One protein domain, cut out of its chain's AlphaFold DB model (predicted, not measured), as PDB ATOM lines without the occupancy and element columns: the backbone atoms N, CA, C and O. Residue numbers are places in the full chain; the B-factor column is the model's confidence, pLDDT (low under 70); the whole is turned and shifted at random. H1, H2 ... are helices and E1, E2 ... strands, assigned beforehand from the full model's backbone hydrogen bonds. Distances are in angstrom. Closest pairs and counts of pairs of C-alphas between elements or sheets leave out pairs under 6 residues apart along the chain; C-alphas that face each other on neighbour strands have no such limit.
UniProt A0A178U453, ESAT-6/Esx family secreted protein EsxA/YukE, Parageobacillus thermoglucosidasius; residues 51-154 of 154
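Overview. This is residues 51 to 154 of the 154 residues of the protein "ESAT-6/Esx family secreted protein EsxA/YukE" of Parageobacillus thermoglucosidasius (UniProt A0A178U453). One strongly twisted sheet of seven strands forms a wall, and helix H2 packs on one face of it, running along E5. The short helix H1 is on the same face, beside the strands, and the other face bears no named helix. The printed part has 104 residues, with two named helices and seven named strands in the order H1 E1 E2 H2 E3 E4 E5 E6 E7; its class is mixed, helices and strands. Across the mixed sheet the order is E1 E2 E7 E6 E5 E4 E3, with E2 and E7 parallel and the other neighbours antiparallel. The whole is compact, with a radius of gyration of the C-alphas of 12.8 A and spans of 37 by 27 by 25 A.

Arrangement. Start at H1, residues 57 to 62, which is on the sheet at a height of 7.9 A. It lies over none of the strands, but only just, with 2 of its C-alphas falling on E7, residues 149 to 153. Next look at the hairpin of E1, residues 67 to 70, and E2, residues 75 to 79, where N 67 and O 79 are 2.8 A apart. E2 is parallel to E7, with N 78 and O 151 at 2.8 A. H2, residues 84 to 93, makes two layers with the sheet, a helix on one face, at a height of 8.4 A. It lies over E5, residues 122 to 129, at 15 degrees on the local plane, and only just over E6, residues 139 to 143, on which 3 of its C-alphas fall. The closest C-alphas of H2 and E6 are those of Ala 87 and Ile 140, 6.3 A apart. H1 and H2 are close but not clearly touching; their closest C-alphas, of Leu 62 and Glu 90, are 7.1 A apart. From E3, residues 97 to 103, through E4, residues 110 to 119, then E5, E6 and E7 runs a meander, each strand the antiparallel neighbour of the one before. Along it find N 100 and O 114 at 2.9 A, N 115 and O 126 at 2.9 A, N 141 and O 127 at 2.8 A, and N 142 and O 150 at 2.8 A. The edge strands E1 and E3 are apart. In H1 and H2 every O i to N i+4 pair is within hydrogen-bond range.

Along the chain. Find C-alpha 57 at (-2.092, -52.180, -31.814); from there H1 runs 8.5 A. E1 spans 9.3 A, E2 12.8 A and H2 14.1 A. E3 spans 17.6 A, and E4, from C-alpha 110 at (18.152, -33.272, -42.254), runs 26.2 A. E5 spans 22.4 A, E6 12.4 A and E7 12.5 A, ending at C-alpha 153 at (3.556, -33.808, -30.794).

Size, cuts and confidence. The C-alphas of His 55 and Thr 107, the two farthest apart, are 37.8 A apart. The printed part has no cut and no long link. The model's mean pLDDT over the printed part is 90.3; look for values under 70 at residues 51 to 52, 72 and 133 to 134.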
ATOM      1  N   ASN A  51     -10.531 -42.868 -37.335       64.88
ATOM      2  CA  ASN A  51     -11.305 -43.574 -36.321       64.88
ATOM      3  C   ASN A  51     -11.261 -45.099 -36.506       64.88
ATOM      4  O   ASN A  51     -11.172 -45.830 -35.527       64.88
ATOM      5  N   ASP A  52     -11.210 -45.569 -37.754       68.00
ATOM      6  CA  ASP A  52     -11.125 -46.998 -38.074       68.00
ATOM      7  C   ASP A  52      -9.729 -47.567 -37.764       68.00
ATOM      8  O   ASP A  52      -9.579 -48.734 -37.410       68.00
ATOM      9  N   LEU A  53      -8.687 -46.730 -37.850       74.50
ATOM     10  CA  LEU A  53      -7.295 -47.139 -37.634       74.50
ATOM     11  C   LEU A  53      -6.862 -47.108 -36.162       74.50
ATOM     12  O   LEU A  53      -5.878 -47.761 -35.818       74.50
ATOM     13  N   ILE A  54      -7.586 -46.398 -35.284       72.44
ATOM     14  CA  ILE A  54      -7.306 -46.313 -33.832       72.44
ATOM     15  C   ILE A  54      -7.293 -47.689 -33.151       72.44
ATOM     16  O   ILE A  54      -6.666 -47.869 -32.105       72.44
ATOM     17  N   HIS A  55      -7.938 -48.690 -33.746       79.38
ATOM     18  CA  HIS A  55      -7.940 -50.044 -33.206       79.38
ATOM     19  C   HIS A  55      -6.625 -50.810 -33.428       79.38
ATOM     20  O   HIS A  55      -6.395 -51.792 -32.714       79.38
ATOM     21  N   ASP A  56      -5.755 -50.357 -34.339       87.56
ATOM     22  CA  ASP A  56      -4.472 -51.000 -34.628       87.56
ATOM     23  C   ASP A  56      -3.541 -50.968 -33.396       87.56
ATOM     24  O   ASP A  56      -3.365 -49.912 -32.776       87.56
ATOM     25  N   PRO A  57      -2.916 -52.099 -33.018       89.00
ATOM     26  CA  PRO A  57      -2.092 -52.180 -31.814       89.00
ATOM     27  C   PRO A  57      -0.894 -51.227 -31.841       89.00
ATOM     28  O   PRO A  57      -0.520 -50.696 -30.796       89.00
ATOM     29  N   LYS A  58      -0.310 -50.950 -33.017       89.44
ATOM     30  CA  LYS A  58       0.799 -49.993 -33.125       89.44
ATOM     31  C   LYS A  58       0.344 -48.590 -32.761       89.44
ATOM     32  O   LYS A  58       1.067 -47.863 -32.084       89.44
ATOM     33  N   LEU A  59      -0.858 -48.219 -33.198       88.94
ATOM     34  CA  LEU A  59      -1.412 -46.908 -32.911       88.94
ATOM     35  C   LEU A  59      -1.853 -46.796 -31.449       88.94
ATOM     36  O   LEU A  59      -1.551 -45.790 -30.818       88.94
ATOM     37  N   LYS A  60      -2.460 -47.844 -30.878       88.94
ATOM     38  CA  LYS A  60      -2.795 -47.887 -29.444       88.94
ATOM     39  C   LYS A  60      -1.572 -47.690 -28.553       88.94
ATOM     40  O   LYS A  60      -1.620 -46.867 -27.647       88.94
ATOM     41  N   ASN A  61      -0.479 -48.397 -28.844       88.81
ATOM     42  CA  ASN A  61       0.767 -48.252 -28.092       88.81
ATOM     43  C   ASN A  61       1.337 -46.837 -28.234       88.81
ATOM     44  O   ASN A  61       1.763 -46.235 -27.256       88.81
ATOM     45  N   LEU A  62       1.289 -46.260 -29.438       90.62
ATOM     46  CA  LEU A  62       1.765 -44.897 -29.661       90.62
ATOM     47  C   LEU A  62       0.910 -43.844 -28.937       90.62
ATOM     48  O   LEU A  62       1.437 -42.835 -28.469       90.62
ATOM     49  N   MET A  63      -0.395 -44.097 -28.814       90.19
ATOM     50  CA  MET A  63      -1.356 -43.276 -28.075       90.19
ATOM     51  C   MET A  63      -1.261 -43.435 -26.554       90.19
ATOM     52  O   MET A  63      -1.922 -42.683 -25.836       90.19
ATOM     53  N   GLN A  64      -0.450 -44.368 -26.052       89.12
ATOM     54  CA  GLN A  64      -0.209 -44.492 -24.622       89.12
ATOM     55  C   GLN A  64       0.385 -43.183 -24.085       89.12
ATOM     56  O   GLN A  64       1.301 -42.610 -24.681       89.12
ATOM     57  N   ASP A  65      -0.201 -42.686 -22.995       87.75
ATOM     58  CA  ASP A  65       0.143 -41.415 -22.342       87.75
ATOM     59  C   ASP A  65      -0.012 -40.167 -23.235       87.75
ATOM     60  O   ASP A  65       0.504 -39.091 -22.927       87.75
ATOM     61  N   ALA A  66      -0.750 -40.292 -24.343       92.94
ATOM     62  CA  ALA A  66      -1.016 -39.201 -25.263       92.94
ATOM     63  C   ALA A  66      -2.344 -38.502 -24.935       92.94
ATOM     64  O   ALA A  66      -3.390 -39.133 -24.775       92.94
ATOM     65  N   LYS A  67      -2.332 -37.170 -24.893       93.25
ATOM     66  CA  LYS A  67      -3.522 -36.343 -24.686       93.25
ATOM     67  C   LYS A  67      -4.069 -35.869 -26.024       93.25
ATOM     68  O   LYS A  67      -3.392 -35.159 -26.757       93.25
ATOM     69  N   LEU A  68      -5.317 -36.193 -26.338       92.25
ATOM     70  CA  LEU A  68      -5.981 -35.667 -27.531       92.25
ATOM     71  C   LEU A  68      -6.147 -34.138 -27.420       92.25
ATOM     72  O   LEU A  68      -6.773 -33.650 -26.481       92.25
ATOM     73  N   ILE A  69      -5.580 -33.384 -28.368       89.75
ATOM     74  CA  ILE A  69      -5.706 -31.915 -28.442       89.75
ATOM     75  C   ILE A  69      -6.713 -31.507 -29.519       89.75
ATOM     76  O   ILE A  69      -7.425 -30.515 -29.374       89.75
ATOM     77  N   LYS A  70      -6.752 -32.247 -30.630       85.06
ATOM     78  CA  LYS A  70      -7.634 -31.958 -31.760       85.06
ATOM     79  C   LYS A  70      -8.032 -33.248 -32.455       85.06
ATOM     80  O   LYS A  70      -7.168 -34.021 -32.844       85.06
ATOM     81  N   ASP A  71      -9.322 -33.428 -32.670       77.31
ATOM     82  CA  ASP A  71      -9.923 -34.617 -33.283       77.31
ATOM     83  C   ASP A  71     -10.819 -34.290 -34.483       77.31
ATOM     84  O   ASP A  71     -11.280 -35.185 -35.183       77.31
ATOM     85  N   LYS A  72     -11.042 -32.999 -34.753       68.88
ATOM     86  CA  LYS A  72     -11.867 -32.524 -35.867       68.88
ATOM     87  C   LYS A  72     -11.028 -31.913 -36.985       68.88
ATOM     88  O   LYS A  72     -10.192 -31.030 -36.764       68.88
ATOM     89  N   GLY A  73     -11.321 -32.329 -38.215       77.81
ATOM     90  CA  GLY A  73     -10.695 -31.844 -39.444       77.81
ATOM     91  C   GLY A  73      -9.574 -32.751 -39.954       77.81
ATOM     92  O   GLY A  73      -9.441 -33.893 -39.547       77.81
ATOM     93  N   ARG A  74      -8.738 -32.208 -40.844       80.62
ATOM     94  CA  ARG A  74      -7.688 -32.916 -41.610       80.62
ATOM     95  C   ARG A  74      -6.543 -33.543 -40.785       80.62
ATOM     96  O   ARG A  74      -5.602 -34.120 -41.318       80.62
ATOM     97  N   ALA A  75      -6.522 -33.344 -39.475       86.69
ATOM     98  CA  ALA A  75      -5.492 -33.949 -38.645       86.69
ATOM     99  C   ALA A  75      -6.013 -34.178 -37.237       86.69
ATOM    100  O   ALA A  75      -6.427 -33.219 -36.577       86.69
ATOM    101  N   THR A  76      -5.890 -35.420 -36.784       90.25
ATOM    102  CA  THR A  76      -6.011 -35.780 -35.376       90.25
ATOM    103  C   THR A  76      -4.657 -35.553 -34.717       90.25
ATOM    104  O   THR A  76      -3.629 -36.014 -35.217       90.25
ATOM    105  N   ILE A  77      -4.634 -34.785 -33.636       91.56
ATOM    106  CA  ILE A  77      -3.419 -34.320 -32.975       91.56
ATOM    107  C   ILE A  77      -3.468 -34.723 -31.511       91.56
ATOM    108  O   ILE A  77      -4.391 -34.353 -30.783       91.56
ATOM    109  N   TYR A  78      -2.417 -35.408 -31.091       93.62
ATOM    110  CA  TYR A  78      -2.146 -35.774 -29.718       93.62
ATOM    111  C   TYR A  78      -0.919 -35.016 -29.207       93.62
ATOM    112  O   TYR A  78       0.061 -34.845 -29.936       93.62
ATOM    113  N   ASP A  79      -0.988 -34.569 -27.960       94.00
ATOM    114  CA  ASP A  79       0.153 -34.146 -27.156       94.00
ATOM    115  C   ASP A  79       0.757 -35.379 -26.501       94.00
ATOM    116  O   ASP A  79       0.031 -36.202 -25.947       94.00
ATOM    117  N   LYS A  80       2.073 -35.489 -26.512       94.50
ATOM    118  CA  LYS A  80       2.836 -36.438 -25.717       94.50
ATOM    119  C   LYS A  80       3.906 -35.670 -24.970       94.50
ATOM    120  O   LYS A  80       4.332 -34.597 -25.382       94.50
ATOM    121  N   THR A  81       4.327 -36.221 -23.848       92.81
ATOM    122  CA  THR A  81       5.494 -35.716 -23.134       92.81
ATOM    123  C   THR A  81       6.772 -36.223 -23.797       92.81
ATOM    124  O   THR A  81       6.787 -37.251 -24.479       92.81
ATOM    125  N   GLY A  82       7.872 -35.503 -23.586       93.69
ATOM    126  CA  GLY A  82       9.192 -35.878 -24.077       93.69
ATOM    127  C   GLY A  82       9.725 -34.895 -25.110       93.69
ATOM    128  O   GLY A  82       9.452 -33.704 -25.066       93.69
ATOM    129  N   GLY A  83      10.553 -35.392 -26.021       95.25
ATOM    130  CA  GLY A  83      11.168 -34.572 -27.056       95.25
ATOM    131  C   GLY A  83      11.589 -35.415 -28.247       95.25
ATOM    132  O   GLY A  83      11.152 -36.553 -28.407       95.25
ATOM    133  N   TYR A  84      12.477 -34.882 -29.083       95.31
ATOM    134  CA  TYR A  84      12.826 -35.538 -30.343       95.31
ATOM    135  C   TYR A  84      13.400 -36.948 -30.161       95.31
ATOM    136  O   TYR A  84      13.060 -37.837 -30.933       95.31
ATOM    137  N   ASN A  85      14.200 -37.186 -29.119       96.19
ATOM    138  CA  ASN A  85      14.739 -38.521 -28.845       96.19
ATOM    139  C   ASN A  85      13.629 -39.535 -28.527       96.19
ATOM    140  O   ASN A  85      13.679 -40.658 -29.022       96.19
ATOM    141  N   GLN A  86      12.607 -39.122 -27.768       96.50
ATOM    142  CA  GLN A  86      11.434 -39.954 -27.491       96.50
ATOM    143  C   GLN A  86      10.656 -40.238 -28.780       96.50
ATOM    144  O   GLN A  86      10.334 -41.386 -29.067       96.50
ATOM    145  N   ALA A  87      10.437 -39.210 -29.602       96.44
ATOM    146  CA  ALA A  87       9.768 -39.354 -30.891       96.44
ATOM    147  C   ALA A  87      10.521 -40.307 -31.837       96.44
ATOM    148  O   ALA A  87       9.908 -41.100 -32.545       96.44
ATOM    149  N   VAL A  88      11.856 -40.251 -31.870       97.12
ATOM    150  CA  VAL A  88      12.670 -41.156 -32.696       97.12
ATOM    151  C   VAL A  88      12.611 -42.584 -32.166       97.12
ATOM    152  O   VAL A  88      12.426 -43.498 -32.962       97.12
ATOM    153  N   LYS A  89      12.701 -42.776 -30.844       97.00
ATOM    154  CA  LYS A  89      12.562 -44.092 -30.208       97.00
ATOM    155  C   LYS A  89      11.223 -44.736 -30.563       97.00
ATOM    156  O   LYS A  89      11.204 -45.848 -31.078       97.00
ATOM    157  N   GLU A  90      10.124 -44.014 -30.369       97.06
ATOM    158  CA  GLU A  90       8.784 -44.517 -30.686       97.06
ATOM    159  C   GLU A  90       8.592 -44.729 -32.196       97.06
ATOM    160  O   GLU A  90       7.970 -45.703 -32.606       97.06
ATOM    161  N   PHE A  91       9.176 -43.883 -33.054       97.38
ATOM    162  CA  PHE A  91       9.191 -44.115 -34.502       97.38
ATOM    163  C   PHE A  91       9.911 -45.417 -34.872       97.38
ATOM    164  O   PHE A  91       9.404 -46.175 -35.698       97.38
ATOM    165  N   ASP A  92      11.078 -45.677 -34.280       96.88
ATOM    166  CA  ASP A  92      11.859 -46.881 -34.549       96.88
ATOM    167  C   ASP A  92      11.120 -48.137 -34.004       96.88
ATOM    168  O   ASP A  92      11.081 -49.165 -34.680       96.88
ATOM    169  N   GLU A  93      10.409 -48.037 -32.869       96.44
ATOM    170  CA  GLU A  93       9.552 -49.101 -32.297       96.44
ATOM    171  C   GLU A  93       8.355 -49.488 -33.187       96.44
ATOM    172  O   GLU A  93       7.911 -50.643 -33.180       96.44
ATOM    173  N   LEU A  94       7.860 -48.574 -34.031       95.31
ATOM    174  CA  LEU A  94       6.836 -48.897 -35.037       95.31
ATOM    175  C   LEU A  94       7.361 -49.832 -36.146       95.31
ATOM    176  O   LEU A  94       6.562 -50.342 -36.949       95.31
ATOM    177  N   ASN A  95       8.678 -50.080 -36.168       95.94
ATOM    178  CA  ASN A  95       9.410 -50.895 -37.133       95.94
ATOM    179  C   ASN A  95       9.098 -50.520 -38.597       95.94
ATOM    180  O   ASN A  95       8.567 -51.342 -39.356       95.94
ATOM    181  N   PRO A  96       9.367 -49.267 -39.010       97.38
ATOM    182  CA  PRO A  96       9.117 -48.829 -40.371       97.38
ATOM    183  C   PRO A  96      10.028 -49.504 -41.392       97.38
ATOM    184  O   PRO A  96      11.204 -49.768 -41.157       97.38
ATOM    185  N   LYS A  97       9.478 -49.713 -42.585       98.06
ATOM    186  CA  LYS A  97      10.197 -50.139 -43.785       98.06
ATOM    187  C   LYS A  97      10.596 -48.928 -44.622       98.06
ATOM    188  O   LYS A  97      10.019 -47.849 -44.478       98.06
ATOM    189  N   ASN A  98      11.548 -49.123 -45.536       97.44
ATOM    190  CA  ASN A  98      11.999 -48.096 -46.485       97.44
ATOM    191  C   ASN A  98      12.431 -46.792 -45.792       97.44
ATOM    192  O   ASN A  98      12.127 -45.692 -46.265       97.44
ATOM    193  N   VAL A  99      13.098 -46.926 -44.640       98.06
ATOM    194  CA  VAL A  99      13.513 -45.783 -43.828       98.06
ATOM    195  C   VAL A  99      14.589 -44.998 -44.559       98.06
ATOM    196  O   VAL A  99      15.601 -45.546 -44.987       98.06
ATOM    197  N   LYS A 100      14.373 -43.692 -44.676       97.69
ATOM    198  CA  LYS A 100      15.329 -42.749 -45.252       97.69
ATOM    199  C   LYS A 100      15.306 -41.438 -44.490       97.69
ATOM    200  O   LYS A 100      14.334 -41.115 -43.802       97.69
ATOM    201  N   GLN A 101      16.375 -40.664 -44.633       97.06
ATOM    202  CA  GLN A 101      16.406 -39.310 -44.103       97.06
ATOM    203  C   GLN A 101      15.296 -38.467 -44.740       97.06
ATOM    204  O   GLN A 101      14.930 -38.619 -45.912       97.06
ATOM    205  N   LEU A 102      14.731 -37.591 -43.925       94.88
ATOM    206  CA  LEU A 102      13.800 -36.571 -44.354       94.88
ATOM    207  C   LEU A 102      14.549 -35.244 -44.360       94.88
ATOM    208  O   LEU A 102      14.994 -34.773 -43.315       94.88
ATOM    209  N   VAL A 103      14.685 -34.674 -45.551       94.06
ATOM    210  CA  VAL A 103      15.456 -33.459 -45.803       94.06
ATOM    211  C   VAL A 103      14.498 -32.314 -46.110       94.06
ATOM    212  O   VAL A 103      13.534 -32.495 -46.865       94.06
ATOM    213  N   ASP A 104      14.733 -31.149 -45.511       90.19
ATOM    214  CA  ASP A 104      14.032 -29.928 -45.886       90.19
ATOM    215  C   ASP A 104      14.472 -29.505 -47.289       90.19
ATOM    216  O   ASP A 104      15.653 -29.319 -47.563       90.19
ATOM    217  N   LYS A 105      13.520 -29.365 -48.212       89.38
ATOM    218  CA  LYS A 105      13.837 -29.064 -49.616       89.38
ATOM    219  C   LYS A 105      14.349 -27.640 -49.837       89.38
ATOM    220  O   LYS A 105      14.895 -27.375 -50.901       89.38
ATOM    221  N   LYS A 106      14.099 -26.724 -48.901       90.06
ATOM    222  CA  LYS A 106      14.515 -25.324 -49.003       90.06
ATOM    223  C   LYS A 106      15.920 -25.141 -48.454       90.06
ATOM    224  O   LYS A 106      16.714 -24.463 -49.092       90.06
ATOM    225  N   THR A 107      16.207 -25.721 -47.289       90.75
ATOM    226  CA  THR A 107      17.502 -25.529 -46.618       90.75
ATOM    227  C   THR A 107      18.504 -26.643 -46.907       90.75
ATOM    228  O   THR A 107      19.703 -26.418 -46.814       90.75
ATOM    229  N   GLY A 108      18.038 -27.834 -47.295       92.81
ATOM    230  CA  GLY A 108      18.882 -29.020 -47.450       92.81
ATOM    231  C   GLY A 108      19.193 -29.729 -46.129       92.81
ATOM    232  O   GLY A 108      19.905 -30.732 -46.132       92.81
ATOM    233  N   ASP A 109      18.640 -29.258 -45.008       93.06
ATOM    234  CA  ASP A 109      18.920 -29.826 -43.691       93.06
ATOM    235  C   ASP A 109      18.176 -31.139 -43.459       93.06
ATOM    236  O   ASP A 109      17.008 -31.306 -43.828       93.06
ATOM    237  N   VAL A 110      18.820 -32.068 -42.753       94.25
ATOM    238  CA  VAL A 110      18.152 -33.272 -42.254       94.25
ATOM    239  C   VAL A 110      17.241 -32.882 -41.089       94.25
ATOM    240  O   VAL A 110      17.691 -32.608 -39.978       94.25
ATOM    241  N   ILE A 111      15.935 -32.898 -41.339       93.81
ATOM    242  CA  ILE A 111      14.902 -32.521 -40.364       93.81
ATOM    243  C   ILE A 111      14.237 -33.725 -39.699       93.81
ATOM    244  O   ILE A 111      13.377 -33.554 -38.829       93.81
ATOM    245  N   GLY A 112      14.589 -34.946 -40.105       95.81
ATOM    246  CA  GLY A 112      13.958 -36.141 -39.570       95.81
ATOM    247  C   GLY A 112      14.265 -37.437 -40.305       95.81
ATOM    248  O   GLY A 112      15.191 -37.525 -41.111       95.81
ATOM    249  N   LYS A 113      13.413 -38.432 -40.059       97.44
ATOM    250  CA  LYS A 113      13.340 -39.680 -40.827       97.44
ATOM    251  C   LYS A 113      11.935 -39.835 -41.403       97.44
ATOM    252  O   LYS A 113      10.965 -39.298 -40.868       97.44
ATOM    253  N   GLN A 114      11.830 -40.592 -42.481       97.38
ATOM    254  CA  GLN A 114      10.562 -41.042 -43.044       97.38
ATOM    255  C   GLN A 114      10.652 -42.525 -43.381       97.38
ATOM    256  O   GLN A 114      11.736 -43.030 -43.664       97.38
ATOM    257  N   GLY A 115       9.516 -43.202 -43.373       97.94
ATOM    258  CA  GLY A 115       9.402 -44.614 -43.702       97.94
ATOM    259  C   GLY A 115       7.950 -45.001 -43.934       97.94
ATOM    260  O   GLY A 115       7.081 -44.150 -44.129       97.94
ATOM    261  N   GLN A 116       7.691 -46.301 -43.920       97.62
ATOM    262  CA  GLN A 116       6.372 -46.873 -44.157       97.62
ATOM    263  C   GLN A 116       6.040 -47.912 -43.098       97.62
ATOM    264  O   GLN A 116       6.876 -48.749 -42.769       97.62
ATOM    265  N   ILE A 117       4.806 -47.904 -42.608       95.50
ATOM    266  CA  ILE A 117       4.285 -48.959 -41.734       95.50
ATOM    267  C   ILE A 117       3.000 -49.520 -42.319       95.50
ATOM    268  O   ILE A 117       2.312 -48.859 -43.093       95.50
ATOM    269  N   THR A 118       2.674 -50.743 -41.926       93.12
ATOM    270  CA  THR A 118       1.344 -51.304 -42.142       93.12
ATOM    271  C   THR A 118       0.485 -50.996 -40.923       93.12
ATOM    272  O   THR A 118       0.900 -51.319 -39.809       93.12
ATOM    273  N   LEU A 119      -0.677 -50.388 -41.151       89.06
ATOM    274  CA  LEU A 119      -1.763 -50.229 -40.185       89.06
ATOM    275  C   LEU A 119      -3.000 -50.911 -40.758       89.06
ATOM    276  O   LEU A 119      -3.400 -50.586 -41.876       89.06
ATOM    277  N   ASP A 120      -3.570 -51.865 -40.025       85.56
ATOM    278  CA  ASP A 120      -4.800 -52.568 -40.410       85.56
ATOM    279  C   ASP A 120      -4.805 -53.039 -41.889       85.56
ATOM    280  O   ASP A 120      -5.683 -52.721 -42.704       85.56
ATOM    281  N   GLY A 121      -3.710 -53.711 -42.271       86.12
ATOM    282  CA  GLY A 121      -3.465 -54.239 -43.618       86.12
ATOM    283  C   GLY A 121      -3.056 -53.210 -44.683       86.12
ATOM    284  O   GLY A 121      -2.672 -53.599 -45.783       86.12
ATOM    285  N   LYS A 122      -3.074 -51.906 -44.379       87.44
ATOM    286  CA  LYS A 122      -2.753 -50.822 -45.320       87.44
ATOM    287  C   LYS A 122      -1.361 -50.250 -45.069       87.44
ATOM    288  O   LYS A 122      -1.022 -49.879 -43.948       87.44
ATOM    289  N   THR A 123      -0.564 -50.101 -46.124       93.12
ATOM    290  CA  THR A 123       0.705 -49.366 -46.048       93.12
ATOM    291  C   THR A 123       0.452 -47.860 -46.016       93.12
ATOM    292  O   THR A 123      -0.186 -47.308 -46.912       93.12
ATOM    293  N   VAL A 124       0.980 -47.195 -44.993       94.19
ATOM    294  CA  VAL A 124       0.926 -45.741 -44.813       94.19
ATOM    295  C   VAL A 124       2.331 -45.178 -44.642       94.19
ATOM    296  O   VAL A 124       3.232 -45.859 -44.145       94.19
ATOM    297  N   ASN A 125       2.526 -43.924 -45.049       96.81
ATOM    298  CA  ASN A 125       3.795 -43.238 -44.820       96.81
ATOM    299  C   ASN A 125       3.825 -42.668 -43.405       96.81
ATOM    300  O   ASN A 125       2.818 -42.152 -42.916       96.81
ATOM    301  N   ILE A 126       4.995 -42.712 -42.781       97.38
ATOM    302  CA  ILE A 126       5.230 -42.106 -41.477       97.38
ATOM    303  C   ILE A 126       6.485 -41.251 -41.495       97.38
ATOM    304  O   ILE A 126       7.474 -41.596 -42.142       97.38
ATOM    305  N   ASN A 127       6.453 -40.153 -40.752       96.88
ATOM    306  CA  ASN A 127       7.589 -39.263 -40.569       96.88
ATOM    307  C   ASN A 127       7.840 -39.061 -39.082       96.88
ATOM    308  O   ASN A 127       6.888 -38.938 -38.320       96.88
ATOM    309  N   VAL A 128       9.100 -38.904 -38.699       97.19
ATOM    310  CA  VAL A 128       9.486 -38.308 -37.420       97.19
ATOM    311  C   VAL A 128      10.316 -37.067 -37.706       97.19
ATOM    312  O   VAL A 128      11.339 -37.142 -38.385       97.19
ATOM    313  N   ARG A 129       9.858 -35.909 -37.230       95.44
ATOM    314  CA  ARG A 129      10.479 -34.601 -37.478       95.44
ATOM    315  C   ARG A 129      10.998 -34.001 -36.181       95.44
ATOM    316  O   ARG A 129      10.326 -34.094 -35.156       95.44
ATOM    317  N   LYS A 130      12.158 -33.344 -36.248       92.94
ATOM    318  CA  LYS A 130      12.744 -32.590 -35.127       92.94
ATOM    319  C   LYS A 130      11.942 -31.335 -34.810       92.94
ATOM    320  O   LYS A 130      11.770 -30.993 -33.649       92.94
ATOM    321  N   ILE A 131      11.435 -30.692 -35.857       85.38
ATOM    322  CA  ILE A 131      10.657 -29.460 -35.795       85.38
ATOM    323  C   ILE A 131       9.482 -29.621 -36.761       85.38
ATOM    324  O   ILE A 131       9.669 -29.900 -37.949       85.38
ATOM    325  N   SER A 132       8.257 -29.488 -36.254       77.81
ATOM    326  CA  SER A 132       7.070 -29.369 -37.101       77.81
ATOM    327  C   SER A 132       6.916 -27.940 -37.614       77.81
ATOM    328  O   SER A 132       7.183 -26.981 -36.898       77.81
ATOM    329  N   SER A 133       6.418 -27.778 -38.842       65.88
ATOM    330  CA  SER A 133       6.306 -26.463 -39.496       65.88
ATOM    331  C   SER A 133       5.301 -25.490 -38.858       65.88
ATOM    332  O   SER A 133       5.115 -24.408 -39.398       65.88
ATOM    333  N   HIS A 134       4.593 -25.889 -37.797       68.56
ATOM    334  CA  HIS A 134       3.532 -25.078 -37.186       68.56
ATOM    335  C   HIS A 134       3.840 -24.709 -35.735       68.56
ATOM    336  O   HIS A 134       3.644 -23.561 -35.370       68.56
ATOM    337  N   ASP A 135       4.346 -25.650 -34.932       70.81
ATOM    338  CA  ASP A 135       4.501 -25.430 -33.485       70.81
ATOM    339  C   ASP A 135       5.935 -25.655 -32.998       70.81
ATOM    340  O   ASP A 135       6.172 -25.740 -31.801       70.81
ATOM    341  N   ASN A 136       6.894 -25.815 -33.917       84.19
ATOM    342  CA  ASN A 136       8.313 -26.075 -33.649       84.19
ATOM    343  C   ASN A 136       8.628 -27.266 -32.727       84.19
ATOM    344  O   ASN A 136       9.772 -27.467 -32.328       84.19
ATOM    345  N   ARG A 137       7.627 -28.094 -32.431       90.56
ATOM    346  CA  ARG A 137       7.753 -29.283 -31.594       90.56
ATOM    347  C   ARG A 137       8.149 -30.508 -32.415       90.56
ATOM    348  O   ARG A 137       7.713 -30.612 -33.573       90.56
ATOM    349  N   PRO A 138       8.917 -31.444 -31.834       95.75
ATOM    350  CA  PRO A 138       9.127 -32.757 -32.420       95.75
ATOM    351  C   PRO A 138       7.792 -33.446 -32.686       95.75
ATOM    352  O   PRO A 138       6.832 -33.298 -31.928       95.75
ATOM    353  N   THR A 139       7.675 -34.149 -33.807       96.19
ATOM    354  CA  THR A 139       6.383 -34.726 -34.197       96.19
ATOM    355  C   THR A 139       6.556 -36.015 -34.976       96.19
ATOM    356  O   THR A 139       7.310 -36.046 -35.952       96.19
ATOM    357  N   ILE A 140       5.801 -37.044 -34.592       96.38
ATOM    358  CA  ILE A 140       5.524 -38.192 -35.457       96.38
ATOM    359  C   ILE A 140       4.252 -37.892 -36.248       96.38
ATOM    360  O   ILE A 140       3.222 -37.546 -35.673       96.38
ATOM    361  N   GLU A 141       4.319 -38.008 -37.571       95.25
ATOM    362  CA  GLU A 141       3.179 -37.840 -38.470       95.25
ATOM    363  C   GLU A 141       2.893 -39.154 -39.197       95.25
ATOM    364  O   GLU A 141       3.740 -39.634 -39.948       95.25
ATOM    365  N   ILE A 142       1.688 -39.690 -39.029       94.88
ATOM    366  CA  ILE A 142       1.163 -40.821 -39.797       94.88
ATOM    367  C   ILE A 142       0.262 -40.265 -40.896       94.88
ATOM    368  O   ILE A 142      -0.704 -39.557 -40.614       94.88
ATOM    369  N   ILE A 143       0.596 -40.554 -42.151       93.19
ATOM    370  CA  ILE A 143      -0.063 -40.012 -43.342       93.19
ATOM    371  C   ILE A 143      -0.954 -41.104 -43.933       93.19
ATOM    372  O   ILE A 143      -0.478 -41.974 -44.666       93.19
ATOM    373  N   ILE A 144      -2.241 -41.059 -43.590       88.88
ATOM    374  CA  ILE A 144      -3.230 -42.069 -43.990       88.88
ATOM    375  C   ILE A 144      -3.683 -41.828 -45.429       88.88
ATOM    376  O   ILE A 144      -3.806 -42.776 -46.215       88.88
ATOM    377  N   ASP A 145      -3.902 -40.560 -45.774       84.31
ATOM    378  CA  ASP A 145      -4.134 -40.101 -47.136       84.31
ATOM    379  C   ASP A 145      -3.609 -38.656 -47.340       84.31
ATOM    380  O   ASP A 145      -2.803 -38.137 -46.561       84.31
ATOM    381  N   LYS A 146      -4.017 -37.999 -48.435       80.94
ATOM    382  CA  LYS A 146      -3.608 -36.622 -48.758       80.94
ATOM    383  C   LYS A 146      -3.992 -35.614 -47.664       80.94
ATOM    384  O   LYS A 146      -3.217 -34.683 -47.395       80.94
ATOM    385  N   TYR A 147      -5.170 -35.782 -47.070       80.00
ATOM    386  CA  TYR A 147      -5.801 -34.849 -46.147       80.00
ATOM    387  C   TYR A 147      -5.950 -35.380 -44.727       80.00
ATOM    388  O   TYR A 147      -6.158 -34.543 -43.868       80.00
ATOM    389  N   ASP A 148      -5.776 -36.672 -44.476       86.38
ATOM    390  CA  ASP A 148      -6.001 -37.337 -43.201       86.38
ATOM    391  C   ASP A 148      -4.681 -37.804 -42.610       86.38
ATOM    392  O   ASP A 148      -3.890 -38.546 -43.214       86.38
ATOM    393  N   ARG A 149      -4.423 -37.311 -41.399       91.19
ATOM    394  CA  ARG A 149      -3.170 -37.535 -40.689       91.19
ATOM    395  C   ARG A 149      -3.408 -37.688 -39.204       91.19
ATOM    396  O   ARG A 149      -4.267 -37.021 -38.634       91.19
ATOM    397  N   ILE A 150      -2.548 -38.475 -38.577       92.19
ATOM    398  CA  ILE A 150      -2.421 -38.517 -37.123       92.19
ATOM    399  C   ILE A 150      -1.079 -37.906 -36.759       92.19
ATOM    400  O   ILE A 150      -0.063 -38.217 -37.382       92.19
ATOM    401  N   LYS A 151      -1.071 -37.005 -35.781       93.88
ATOM    402  CA  LYS A 151       0.132 -36.315 -35.324       93.88
ATOM    403  C   LYS A 151       0.312 -36.516 -33.831       93.88
ATOM    404  O   LYS A 151      -0.588 -36.181 -33.070       93.88
ATOM    405  N   PHE A 152       1.487 -36.975 -33.430       94.88
ATOM    406  CA  PHE A 152       1.915 -37.034 -32.035       94.88
ATOM    407  C   PHE A 152       2.989 -35.982 -31.835       94.88
ATOM    408  O   PHE A 152       4.064 -36.084 -32.428       94.88
ATOM    409  N   ARG A 153       2.667 -34.935 -31.081       94.38
ATOM    410  CA  ARG A 153       3.556 -33.808 -30.794       94.38
ATOM    411  C   ARG A 153       4.186 -34.025 -29.431       94.38
ATOM    412  O   ARG A 153       3.443 -34.244 -28.486       94.38
ATOM    413  N   TYR A 154       5.508 -33.954 -29.355       93.31
ATOM    414  CA  TYR A 154       6.270 -34.118 -28.114       93.31
ATOM    415  C   TYR A 154       6.664 -32.751 -27.562       93.31
ATOM    416  O   TYR A 154       6.931 -31.829 -28.368       93.31
TER     417      TYR A 154